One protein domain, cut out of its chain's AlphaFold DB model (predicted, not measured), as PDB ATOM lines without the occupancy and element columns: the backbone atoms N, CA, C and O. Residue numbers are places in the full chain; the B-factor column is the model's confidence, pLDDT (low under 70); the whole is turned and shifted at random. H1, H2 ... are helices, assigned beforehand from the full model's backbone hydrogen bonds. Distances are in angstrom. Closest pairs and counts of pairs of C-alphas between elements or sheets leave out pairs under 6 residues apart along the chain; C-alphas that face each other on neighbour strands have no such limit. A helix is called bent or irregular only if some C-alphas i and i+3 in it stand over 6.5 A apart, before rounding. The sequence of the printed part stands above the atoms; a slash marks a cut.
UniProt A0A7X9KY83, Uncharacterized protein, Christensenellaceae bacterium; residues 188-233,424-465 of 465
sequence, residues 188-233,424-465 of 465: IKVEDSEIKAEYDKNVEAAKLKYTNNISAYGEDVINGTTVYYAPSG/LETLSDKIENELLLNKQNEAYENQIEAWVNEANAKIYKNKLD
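This is residues 188 to 233 and 424 to 465 of the 465 residues of an uncharacterized protein of Christensenellaceae bacterium (UniProt A0A7X9KY83). Two long helices, H1 and H3, meet near their first residues in a wide corner, and the far part of H3 sticks out as a long arm carried on by the last printed residues. The short helix H2 sits at the other end of H1. The printed part has 88 residues with three named helices, H1, H2 and H3 along the chain, and no named strand; the class is all helix. It is extended, with a radius of gyration of the C-alphas of 21.1 A, and spans 70 by 34 by 19 A, the arm making much of the length.

H1, residues 192 to 212, begins with C-alpha 192 at (151.072, 230.565, 254.853) and is 30.4 A long. H2, residues 215 to 222, is 11.2 A long. H3, residues 424 to 455, is 44.4 A long and ends with C-alpha 455 at (132.714, 198.818, 251.079). H3 has a kink of 30 degrees near residue 431 and is irregular, with C-alphas 426 and 429 7.6 A apart.

After a tight link, H1 and H2 only just touch, only at the corner, with 3 pairs of C-alphas within 8 A; the closest C-alphas, of Tyr 210 and Tyr 217, are 6.1 A apart. H1, with residues 195 to 199 alone, touches residues 424 to 435 of H3; the closest C-alphas, of Ile 195 and Glu 432, are 6.1 A apart. Their steep tilt of 67 degrees, opposite ways, is only just short of about perpendicular. H2 and H3 are apart. Every O i to N i+4 pair is within hydrogen-bond range in H1 and H2, and 26 of 28 in H3.

The C-alphas of Gly 233 and Lys 463, the two farthest apart, are 70.3 A from each other. Residues 234 to 423 are not printed, with 22.0 A between C-alphas 233 and 424. Residues 444 to 465, of which 444 to 455 belong to H3, stand free. No printed residue is under 70 in pLDDT.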
ATOM      1  N   ILE A 188     146.724 217.271 258.257       97.50
ATOM      2  CA  ILE A 188     146.191 218.429 257.541       97.50
ATOM      3  C   ILE A 188     146.733 219.706 258.172       97.50
ATOM      4  O   ILE A 188     146.616 219.935 259.375       97.50
ATOM      5  N   LYS A 189     147.306 220.554 257.322       96.56
ATOM      6  CA  LYS A 189     147.854 221.861 257.682       96.56
ATOM      7  C   LYS A 189     147.381 222.916 256.696       96.56
ATOM      8  O   LYS A 189     146.954 222.600 255.578       96.56
ATOM      9  N   VAL A 190     147.462 224.164 257.128       97.88
ATOM     10  CA  VAL A 190     147.257 225.333 256.280       97.88
ATOM     11  C   VAL A 190     148.625 225.948 256.025       97.88
ATOM     12  O   VAL A 190     149.393 226.169 256.955       97.88
ATOM     13  N   GLU A 191     148.942 226.178 254.760       97.56
ATOM     14  CA  GLU A 191     150.179 226.840 254.366       97.56
ATOM     15  C   GLU A 191     150.013 228.363 254.444       97.56
ATOM     16  O   GLU A 191     148.958 228.899 254.096       97.56
ATOM     17  N   ASP A 192     151.080 229.091 254.784       97.44
ATOM     18  CA  ASP A 192     151.072 230.565 254.853       97.44
ATOM     19  C   ASP A 192     150.552 231.218 253.556       97.44
ATOM     20  O   ASP A 192     149.902 232.266 253.573       97.44
ATOM     21  N   SER A 193     150.811 230.590 252.402       97.75
ATOM     22  CA  SER A 193     150.304 231.061 251.110       97.75
ATOM     23  C   SER A 193     148.782 230.959 250.982       97.75
ATOM     24  O   SER A 193     148.186 231.794 250.304       97.75
ATOM     25  N   GLU A 194     148.157 229.960 251.611       98.19
ATOM     26  CA  GLU A 194     146.698 229.801 251.641       98.19
ATOM     27  C   GLU A 194     146.068 230.867 252.541       98.19
ATOM     28  O   GLU A 194     145.114 231.525 252.127       98.19
ATOM     29  N   ILE A 195     146.661 231.112 253.717       98.38
ATOM     30  CA  ILE A 195     146.236 232.185 254.632       98.38
ATOM     31  C   ILE A 195     146.297 233.531 253.911       98.38
ATOM     32  O   ILE A 195     145.329 234.294 253.907       98.38
ATOM     33  N   LYS A 196     147.423 233.816 253.243       98.12
ATOM     34  CA  LYS A 196     147.590 235.058 252.490       98.12
ATOM     35  C   LYS A 196     146.574 235.181 251.350       98.12
ATOM     36  O   LYS A 196     146.035 236.265 251.143       98.12
ATOM     37  N   ALA A 197     146.316 234.105 250.610       98.44
ATOM     38  CA  ALA A 197     145.358 234.128 249.507       98.44
ATOM     39  C   ALA A 197     143.927 234.408 249.994       98.44
ATOM     40  O   ALA A 197     143.228 235.227 249.390       98.44
ATOM     41  N   GLU A 198     143.505 233.783 251.095       98.31
ATOM     42  CA  GLU A 198     142.178 234.017 251.676       98.31
ATOM     43  C   GLU A 198     142.066 235.428 252.270       98.31
ATOM     44  O   GLU A 198     141.062 236.109 252.062       98.31
ATOM     45  N   TYR A 199     143.126 235.927 252.915       98.56
ATOM     46  CA  TYR A 199     143.211 237.320 253.350       98.56
ATOM     47  C   TYR A 199     143.057 238.300 252.181       98.56
ATOM     48  O   TYR A 199     142.211 239.191 252.245       98.56
ATOM     49  N   ASP A 200     143.832 238.131 251.103       98.50
ATOM     50  CA  ASP A 200     143.786 239.019 249.935       98.50
ATOM     51  C   ASP A 200     142.373 239.024 249.316       98.50
ATOM     52  O   ASP A 200     141.825 240.083 249.004       98.50
ATOM     53  N   LYS A 201     141.742 237.847 249.204       98.50
ATOM     54  CA  LYS A 201     140.354 237.695 248.744       98.50
ATOM     55  C   LYS A 201     139.364 238.440 249.643       98.50
ATOM     56  O   LYS A 201     138.504 239.161 249.132       98.50
ATOM     57  N   ASN A 202     139.488 238.302 250.961       98.25
ATOM     58  CA  ASN A 202     138.594 238.952 251.922       98.25
ATOM     59  C   ASN A 202     138.797 240.474 251.969       98.25
ATOM     60  O   ASN A 202     137.821 241.217 252.087       98.25
ATOM     61  N   VAL A 203     140.029 240.958 251.789       98.50
ATOM     62  CA  VAL A 203     140.335 242.386 251.615       98.50
ATOM     63  C   VAL A 203     139.633 242.946 250.379       98.50
ATOM     64  O   VAL A 203     138.975 243.982 250.473       98.50
ATOM     65  N   GLU A 204     139.739 242.283 249.227       98.38
ATOM     66  CA  GLU A 204     139.092 242.752 247.994       98.38
ATOM     67  C   GLU A 204     137.560 242.713 248.098       98.38
ATOM     68  O   GLU A 204     136.885 243.661 247.682       98.38
ATOM     69  N   ALA A 205     136.999 241.678 248.730       98.38
ATOM     70  CA  ALA A 205     135.566 241.607 249.015       98.38
ATOM     71  C   ALA A 205     135.102 242.751 249.938       98.38
ATOM     72  O   ALA A 205     134.091 243.400 249.658       98.38
ATOM     73  N   ALA A 206     135.859 243.045 251.000       98.44
ATOM     74  CA  ALA A 206     135.567 244.138 251.925       98.44
ATOM     75  C   ALA A 206     135.647 245.511 251.235       98.44
ATOM     76  O   ALA A 206     134.734 246.326 251.381       98.44
ATOM     77  N   LYS A 207     136.674 245.753 250.409       98.12
ATOM     78  CA  LYS A 207     136.785 246.981 249.599       98.12
ATOM     79  C   LYS A 207     135.563 247.188 248.716       98.12
ATOM     80  O   LYS A 207     135.003 248.285 248.696       98.12
ATOM     81  N   LEU A 208     135.128 246.145 248.005       98.12
ATOM     82  CA  LEU A 208     133.949 246.218 247.144       98.12
ATOM     83  C   LEU A 208     132.680 246.506 247.959       98.12
ATOM     84  O   LEU A 208     131.905 247.392 247.591       98.12
ATOM     85  N   LYS A 209     132.490 245.801 249.084       98.19
ATOM     86  CA  LYS A 209     131.355 246.005 249.999       98.19
ATOM     87  C   LYS A 209     131.274 247.461 250.460       98.19
ATOM     88  O   LYS A 209     130.230 248.089 250.289       98.19
ATOM     89  N   TYR A 210     132.368 248.012 250.981       97.62
ATOM     90  CA  TYR A 210     132.370 249.358 251.564       97.62
ATOM     91  C   TYR A 210     132.415 250.481 250.527       97.62
ATOM     92  O   TYR A 210     131.959 251.586 250.807       97.62
ATOM     93  N   THR A 211     132.882 250.201 249.309       96.19
ATOM     94  CA  THR A 211     132.728 251.132 248.179       96.19
ATOM     95  C   THR A 211     131.256 251.278 247.788       96.19
ATOM     96  O   THR A 211     130.799 252.386 247.515       96.19
ATOM     97  N   ASN A 212     130.500 250.175 247.782       96.94
ATOM     98  CA  ASN A 212     129.081 250.181 247.412       96.94
ATOM     99  C   ASN A 212     128.170 250.681 248.541       96.94
ATOM    100  O   ASN A 212     127.134 251.286 248.273       96.94
ATOM    101  N   ASN A 213     128.542 250.423 249.793       96.94
ATOM    102  CA  ASN A 213     127.829 250.901 250.969       96.94
ATOM    103  C   ASN A 213     128.829 251.297 252.058       96.94
ATOM    104  O   ASN A 213     129.265 250.466 252.855       96.94
ATOM    105  N   ILE A 214     129.157 252.588 252.110       96.19
ATOM    106  CA  ILE A 214     130.123 253.114 253.075       96.19
ATOM    107  C   ILE A 214     129.667 252.910 254.525       96.19
ATOM    108  O   ILE A 214     130.515 252.652 255.375       96.19
ATOM    109  N   SER A 215     128.355 252.955 254.811       96.06
ATOM    110  CA  SER A 215     127.783 252.769 256.160       96.06
ATOM    111  C   SER A 215     128.030 251.362 256.713       96.06
ATOM    112  O   SER A 215     128.210 251.195 257.921       96.06
ATOM    113  N   ALA A 216     128.124 250.363 255.826       97.06
ATOM    114  CA  ALA A 216     128.270 248.964 256.214       97.06
ATOM    115  C   ALA A 216     129.556 248.681 257.007       97.06
ATOM    116  O   ALA A 216     129.573 247.750 257.805       97.06
ATOM    117  N   TYR A 217     130.622 249.476 256.831       97.50
ATOM    118  CA  TYR A 217     131.830 249.335 257.653       97.50
ATOM    119  C   TYR A 217     131.526 249.586 259.136       97.50
ATOM    120  O   TYR A 217     131.876 248.769 259.981       97.50
ATOM    121  N   GLY A 218     130.848 250.694 259.457       95.69
ATOM    122  CA  GLY A 218     130.524 251.020 260.845       95.69
ATOM    123  C   GLY A 218     129.598 249.984 261.487       95.69
ATOM    124  O   GLY A 218     129.780 249.637 262.650       95.69
ATOM    125  N   GLU A 219     128.643 249.452 260.720       94.38
ATOM    126  CA  GLU A 219     127.754 248.364 261.154       94.38
ATOM    127  C   GLU A 219     128.522 247.070 261.444       94.38
ATOM    128  O   GLU A 219     128.330 246.471 262.501       94.38
ATOM    129  N   ASP A 220     129.425 246.658 260.547       95.62
ATOM    130  CA  ASP A 220     130.247 245.460 260.738       95.62
ATOM    131  C   ASP A 220     131.103 245.565 262.009       95.62
ATOM    132  O   ASP A 220     131.147 244.619 262.796       95.62
ATOM    133  N   VAL A 221     131.735 246.723 262.240       94.00
ATOM    134  CA  VAL A 221     132.549 246.972 263.441       94.00
ATOM    135  C   VAL A 221     131.705 246.874 264.713       94.00
ATOM    136  O   VAL A 221     132.109 246.196 265.657       94.00
ATOM    137  N   ILE A 222     130.531 247.513 264.747       91.62
ATOM    138  CA  ILE A 222     129.637 247.485 265.917       91.62
ATOM    139  C   ILE A 222     129.128 246.068 266.194       91.62
ATOM    140  O   ILE A 222     129.066 245.650 267.348       91.62
ATOM    141  N   ASN A 223     128.799 245.315 265.146       91.06
ATOM    142  CA  ASN A 223     128.282 243.954 265.268       91.06
ATOM    143  C   ASN A 223     129.374 242.911 265.564       91.06
ATOM    144  O   ASN A 223     129.072 241.720 265.638       91.06
ATOM    145  N   GLY A 224     130.643 243.319 265.691       90.19
ATOM    146  CA  GLY A 224     131.764 242.401 265.909       90.19
ATOM    147  C   GLY A 224     132.073 241.509 264.703       90.19
ATOM    148  O   GLY A 224     132.715 240.467 264.845       90.19
ATOM    149  N   THR A 225     131.621 241.897 263.508       93.44
ATOM    150  CA  THR A 225     131.985 241.215 262.262       93.44
ATOM    151  C   THR A 225     133.464 241.451 261.980       93.44
ATOM    152  O   THR A 225     133.978 242.553 262.162       93.44
ATOM    153  N   THR A 226     134.177 240.421 261.522       94.19
ATOM    154  CA  THR A 226     135.587 240.584 261.156       94.19
ATOM    155  C   THR A 226     135.717 241.463 259.925       94.19
ATOM    156  O   THR A 226     135.228 241.121 258.849       94.19
ATOM    157  N   VAL A 227     136.418 242.580 260.093       95.81
ATOM    158  CA  VAL A 227     136.678 243.547 259.034       95.81
ATOM    159  C   VAL A 227     138.097 243.369 258.502       95.81
ATOM    160  O   VAL A 227     139.048 243.270 259.268       95.81
ATOM    161  N   TYR A 228     138.236 243.360 257.177       97.88
ATOM    162  CA  TYR A 228     139.522 243.193 256.489       97.88
ATOM    163  C   TYR A 228     140.059 244.501 255.895       97.88
ATOM    164  O   TYR A 228     141.252 244.611 255.614       97.88
ATOM    165  N   TYR A 229     139.196 245.501 255.708       98.25
ATOM    166  CA  TYR A 229     139.536 246.789 255.107       98.25
ATOM    167  C   TYR A 229     138.734 247.916 255.754       98.25
ATOM    168  O   TYR A 229     137.514 247.823 255.848       98.25
ATOM    169  N   ALA A 230     139.397 248.996 256.150       97.50
ATOM    170  CA  ALA A 230     138.747 250.217 256.597       97.50
ATOM    171  C   ALA A 230     138.702 251.244 255.452       97.50
ATOM    172  O   ALA A 230     139.753 251.576 254.890       97.50
ATOM    173  N   PRO A 231     137.519 251.758 255.074       97.31
ATOM    174  CA  PRO A 231     137.411 252.798 254.062       97.31
ATOM    175  C   PRO A 231     137.783 254.176 254.630       97.31
ATOM    176  O   PRO A 231     137.674 254.428 255.832       97.31
ATOM    177  N   SER A 232     138.198 255.096 253.758       95.88
ATOM    178  CA  SER A 232     138.494 256.479 254.145       95.88
ATOM    179  C   SER A 232     137.282 257.223 254.706       95.88
ATOM    180  O   SER A 232     136.123 256.940 254.401       95.88
ATOM    181  N   GLY A 233     137.571 258.252 255.505       94.88
ATOM    182  CA  GLY A 233     136.568 259.187 256.016       94.88
ATOM    183  C   GLY A 233     135.878 258.744 257.305       94.88
ATOM    184  O   GLY A 233     135.021 259.480 257.796       94.88
ATOM    185  N   LEU A 424     147.530 241.564 258.292       96.12
ATOM    186  CA  LEU A 424     147.338 240.109 258.216       96.12
ATOM    187  C   LEU A 424     147.609 239.428 259.563       96.12
ATOM    188  O   LEU A 424     146.840 238.576 259.976       96.12
ATOM    189  N   GLU A 425     148.642 239.857 260.284       95.94
ATOM    190  CA  GLU A 425     149.022 239.333 261.605       95.94
ATOM    191  C   GLU A 425     147.877 239.384 262.630       95.94
ATOM    192  O   GLU A 425     147.788 238.520 263.493       95.94
ATOM    193  N   THR A 426     146.971 240.364 262.521       94.62
ATOM    194  CA  THR A 426     145.812 240.493 263.427       94.62
ATOM    195  C   THR A 426     144.657 239.558 263.068       94.62
ATOM    196  O   THR A 426     143.754 239.361 263.878       94.62
ATOM    197  N   LEU A 427     144.675 238.994 261.857       97.00
ATOM    198  CA  LEU A 427     143.619 238.145 261.301       97.00
ATOM    199  C   LEU A 427     144.099 236.713 261.011       97.00
ATOM    200  O   LEU A 427     143.265 235.840 260.783       97.00
ATOM    201  N   SER A 428     145.413 236.466 261.037       95.94
ATOM    202  CA  SER A 428     146.049 235.217 260.606       95.94
ATOM    203  C   SER A 428     145.496 234.010 261.352       95.94
ATOM    204  O   SER A 428     144.997 233.097 260.707       95.94
ATOM    205  N   ASP A 429     145.471 234.044 262.688       96.75
ATOM    206  CA  ASP A 429     144.971 232.932 263.508       96.75
ATOM    207  C   ASP A 429     143.506 232.605 263.195       96.75
ATOM    208  O   ASP A 429     143.098 231.445 263.181       96.75
ATOM    209  N   LYS A 430     142.685 233.628 262.933       96.06
ATOM    210  CA  LYS A 430     141.276 233.422 262.588       96.06
ATOM    211  C   LYS A 430     141.144 232.738 261.227       96.06
ATOM    212  O   LYS A 430     140.422 231.751 261.118       96.06
ATOM    213  N   ILE A 431     141.861 233.242 260.225       98.06
ATOM    214  CA  ILE A 431     141.861 232.683 258.869       98.06
ATOM    215  C   ILE A 431     142.410 231.252 258.883       98.06
ATOM    216  O   ILE A 431     141.816 230.367 258.277       98.06
ATOM    217  N   GLU A 432     143.511 231.007 259.596       98.00
ATOM    218  CA  GLU A 432     144.120 229.684 259.726       98.00
ATOM    219  C   GLU A 432     143.139 228.684 260.337       98.00
ATOM    220  O   GLU A 432     142.935 227.616 259.769       98.00
ATOM    221  N   ASN A 433     142.477 229.040 261.443       97.69
ATOM    222  CA  ASN A 433     141.503 228.162 262.091       97.69
ATOM    223  C   ASN A 433     140.301 227.850 261.186       97.69
ATOM    224  O   ASN A 433     139.865 226.698 261.126       97.69
ATOM    225  N   GLU A 434     139.774 228.846 260.465       97.06
ATOM    226  CA  GLU A 434     138.668 228.656 259.514       97.06
ATOM    227  C   GLU A 434     139.082 227.755 258.339       97.06
ATOM    228  O   GLU A 434     138.376 226.797 258.010       97.06
ATOM    229  N   LEU A 435     140.248 228.008 257.736       98.25
ATOM    230  CA  LEU A 435     140.785 227.189 256.647       98.25
ATOM    231  C   LEU A 435     141.097 225.764 257.109       98.25
ATOM    232  O   LEU A 435     140.759 224.808 256.410       98.25
ATOM    233  N   LEU A 436     141.705 225.604 258.286       98.12
ATOM    234  CA  LEU A 436     142.047 224.301 258.845       98.12
ATOM    235  C   LEU A 436     140.780 223.486 259.084       98.12
ATOM    236  O   LEU A 436     140.695 222.356 258.610       98.12
ATOM    237  N   LEU A 437     139.773 224.064 259.747       97.69
ATOM    238  CA  LEU A 437     138.501 223.392 259.996       97.69
ATOM    239  C   LEU A 437     137.839 222.938 258.689       97.69
ATOM    240  O   LEU A 437     137.406 221.789 258.593       97.69
ATOM    241  N   ASN A 438     137.804 223.807 257.675       97.94
ATOM    242  CA  ASN A 438     137.233 223.477 256.370       97.94
ATOM    243  C   ASN A 438     137.988 222.327 255.694       97.94
ATOM    244  O   ASN A 438     137.360 221.352 255.282       97.94
ATOM    245  N   LYS A 439     139.327 222.379 255.654       98.12
ATOM    246  CA  LYS A 439     140.158 221.311 255.066       98.12
ATOM    247  C   LYS A 439     140.009 219.990 255.817       98.12
ATOM    248  O   LYS A 439     139.953 218.936 255.193       98.12
ATOM    249  N   GLN A 440     139.942 220.023 257.148       98.25
ATOM    250  CA  GLN A 440     139.739 218.826 257.964       98.25
ATOM    251  C   GLN A 440     138.350 218.213 257.732       98.25
ATOM    252  O   GLN A 440     138.237 216.992 257.638       98.25
ATOM    253  N   ASN A 441     137.301 219.036 257.615       98.12
ATOM    254  CA  ASN A 441     135.950 218.563 257.304       98.12
ATOM    255  C   ASN A 441     135.883 217.941 255.907       98.12
ATOM    256  O   ASN A 441     135.418 216.813 255.777       98.12
ATOM    257  N   GLU A 442     136.423 218.621 254.895       98.12
ATOM    258  CA  GLU A 442     136.480 218.107 253.524       98.12
ATOM    259  C   GLU A 442     137.277 216.794 253.449       98.12
ATOM    260  O   GLU A 442     136.820 215.817 252.857       98.12
ATOM    261  N   ALA A 443     138.447 216.725 254.093       98.25
ATOM    262  CA  ALA A 443     139.254 215.506 254.140       98.25
ATOM    263  C   ALA A 443     138.504 214.347 254.814       98.25
ATOM    264  O   ALA A 443     138.537 213.221 254.318       98.25
ATOM    265  N   TYR A 444     137.808 214.621 255.920       98.12
ATOM    266  CA  TYR A 444     136.999 213.627 256.619       98.12
ATOM    267  C   TYR A 444     135.844 213.120 255.748       98.12
ATOM    268  O   TYR A 444     135.688 211.910 255.589       98.12
ATOM    269  N   GLU A 445     135.064 214.018 255.144       97.06
ATOM    270  CA  GLU A 445     133.930 213.665 254.282       97.06
ATOM    271  C   GLU A 445     134.372 212.863 253.053       97.06
ATOM    272  O   GLU A 445     133.821 211.790 252.793       97.06
ATOM    273  N   ASN A 446     135.425 213.314 252.364       98.12
ATOM    274  CA  ASN A 446     135.994 212.614 251.212       98.12
ATOM    275  C   ASN A 446     136.500 211.216 251.589       98.12
ATOM    276  O   ASN A 446     136.311 210.256 250.838       98.12
ATOM    277  N   GLN A 447     137.128 211.071 252.762       98.25
ATOM    278  CA  GLN A 447     137.630 209.778 253.223       98.25
ATOM    279  C   GLN A 447     136.493 208.807 253.572       98.25
ATOM    280  O   GLN A 447     136.578 207.620 253.246       98.25
ATOM    281  N   ILE A 448     135.421 209.301 254.197       97.44
ATOM    282  CA  ILE A 448     134.208 208.520 254.476       97.44
ATOM    283  C   ILE A 448     133.574 208.056 253.164       97.44
ATOM    284  O   ILE A 448     133.228 206.882 253.032       97.44
ATOM    285  N   GLU A 449     133.438 208.949 252.181       97.06
ATOM    286  CA  GLU A 449     132.873 208.615 250.872       97.06
ATOM    287  C   GLU A 449     133.720 207.569 250.139       97.06
ATOM    288  O   GLU A 449     133.178 206.597 249.604       97.06
ATOM    289  N   ALA A 450     135.049 207.704 250.172       97.88
ATOM    290  CA  ALA A 450     135.959 206.704 249.626       97.88
ATOM    291  C   ALA A 450     135.727 205.327 250.268       97.88
ATOM    292  O   ALA A 450     135.543 204.342 249.553       97.88
ATOM    293  N   TRP A 451     135.631 205.254 251.600       97.06
ATOM    294  CA  TRP A 451     135.364 203.993 252.297       97.06
ATOM    295  C   TRP A 451     133.977 203.417 252.012       97.06
ATOM    296  O   TRP A 451     133.832 202.200 251.927       97.06
ATOM    297  N   VAL A 452     132.957 204.259 251.843       95.25
ATOM    298  CA  VAL A 452     131.612 203.812 251.447       95.25
ATOM    299  C   VAL A 452     131.631 203.176 250.063       95.25
ATOM    300  O   VAL A 452     131.058 202.101 249.873       95.25
ATOM    301  N   ASN A 453     132.335 203.794 249.117       95.25
ATOM    302  CA  ASN A 453     132.503 203.248 247.774       95.25
ATOM    303  C   ASN A 453     133.303 201.934 247.793       95.25
ATOM    304  O   ASN A 453     132.921 200.971 247.127       95.25
ATOM    305  N   GLU A 454     134.372 201.861 248.590       95.19
ATOM    306  CA  GLU A 454     135.184 200.648 248.775       95.19
ATOM    307  C   GLU A 454     134.403 199.500 249.423       95.19
ATOM    308  O   GLU A 454     134.573 198.342 249.035       95.19
ATOM    309  N   ALA A 455     133.525 199.809 250.382       93.00
ATOM    310  CA  ALA A 455     132.714 198.818 251.079       93.00
ATOM    311  C   ALA A 455     131.719 198.105 250.148       93.00
ATOM    312  O   ALA A 455     131.286 196.996 250.465       93.00
ATOM    313  N   ASN A 456     131.385 198.717 249.001       92.06
ATOM    314  CA  ASN A 456     130.580 198.131 247.927       92.06
ATOM    315  C   ASN A 456     129.309 197.433 248.452       92.06
ATOM    316  O   ASN A 456     129.042 196.261 248.162       92.06
ATOM    317  N   ALA A 457     128.556 198.158 249.286       94.44
ATOM    318  CA  ALA A 457     127.379 197.633 249.963       94.44
ATOM    319  C   ALA A 457     126.318 197.158 248.957       94.44
ATOM    320  O   ALA A 457     125.991 197.858 247.994       94.44
ATOM    321  N   LYS A 458     125.732 195.979 249.190       94.88
ATOM    322  CA  LYS A 458     124.615 195.485 248.369       94.88
ATOM    323  C   LYS A 458     123.296 195.819 249.038       94.88
ATOM    324  O   LYS A 458     123.069 195.442 250.183       94.88
ATOM    325  N   ILE A 459     122.408 196.468 248.291       94.94
ATOM    326  CA  ILE A 459     121.115 196.937 248.794       94.94
ATOM    327  C   ILE A 459     119.989 196.154 248.114       94.94
ATOM    328  O   ILE A 459     119.814 196.211 246.896       94.94
ATOM    329  N   TYR A 460     119.174 195.460 248.902       93.50
ATOM    330  CA  TYR A 460     118.012 194.699 248.441       93.50
ATOM    331  C   TYR A 460     116.715 195.489 248.639       93.50
ATOM    332  O   TYR A 460     115.841 195.084 249.406       93.50
ATOM    333  N   LYS A 461     116.571 196.621 247.933       87.94
ATOM    334  CA  LYS A 461     115.395 197.508 248.070       87.94
ATOM    335  C   LYS A 461     114.063 196.777 247.860       87.94
ATOM    336  O   LYS A 461     113.095 197.044 248.554       87.94
ATOM    337  N   ASN A 462     114.035 195.786 246.969       87.12
ATOM    338  CA  ASN A 462     112.854 194.966 246.684       87.12
ATOM    339  C   ASN A 462     112.365 194.104 247.863       87.12
ATOM    340  O   ASN A 462     111.308 193.489 247.757       87.12
ATOM    341  N   LYS A 463     113.143 193.989 248.946       87.12
ATOM    342  CA  LYS A 463     112.758 193.264 250.163       87.12
ATOM    343  C   LYS A 463     112.148 194.181 251.236       87.12
ATOM    344  O   LYS A 463     111.678 193.665 252.249       87.12
ATOM    345  N   LEU A 464     112.161 195.502 251.025       81.44
ATOM    346  CA  LEU A 464     111.577 196.482 251.947       81.44
ATOM    347  C   LEU A 464     110.049 196.561 251.851       81.44
ATOM    348  O   LEU A 464     109.412 196.879 252.851       81.44
ATOM    349  N   ASP A 465     109.480 196.240 250.689       75.06
ATOM    350  CA  ASP A 465     108.035 196.297 250.435       75.06
ATOM    351  C   ASP A 465     107.259 195.055 250.909       75.06
ATOM    352  O   ASP A 465     107.870 193.965 251.091       75.06
TER     353      ASP A 465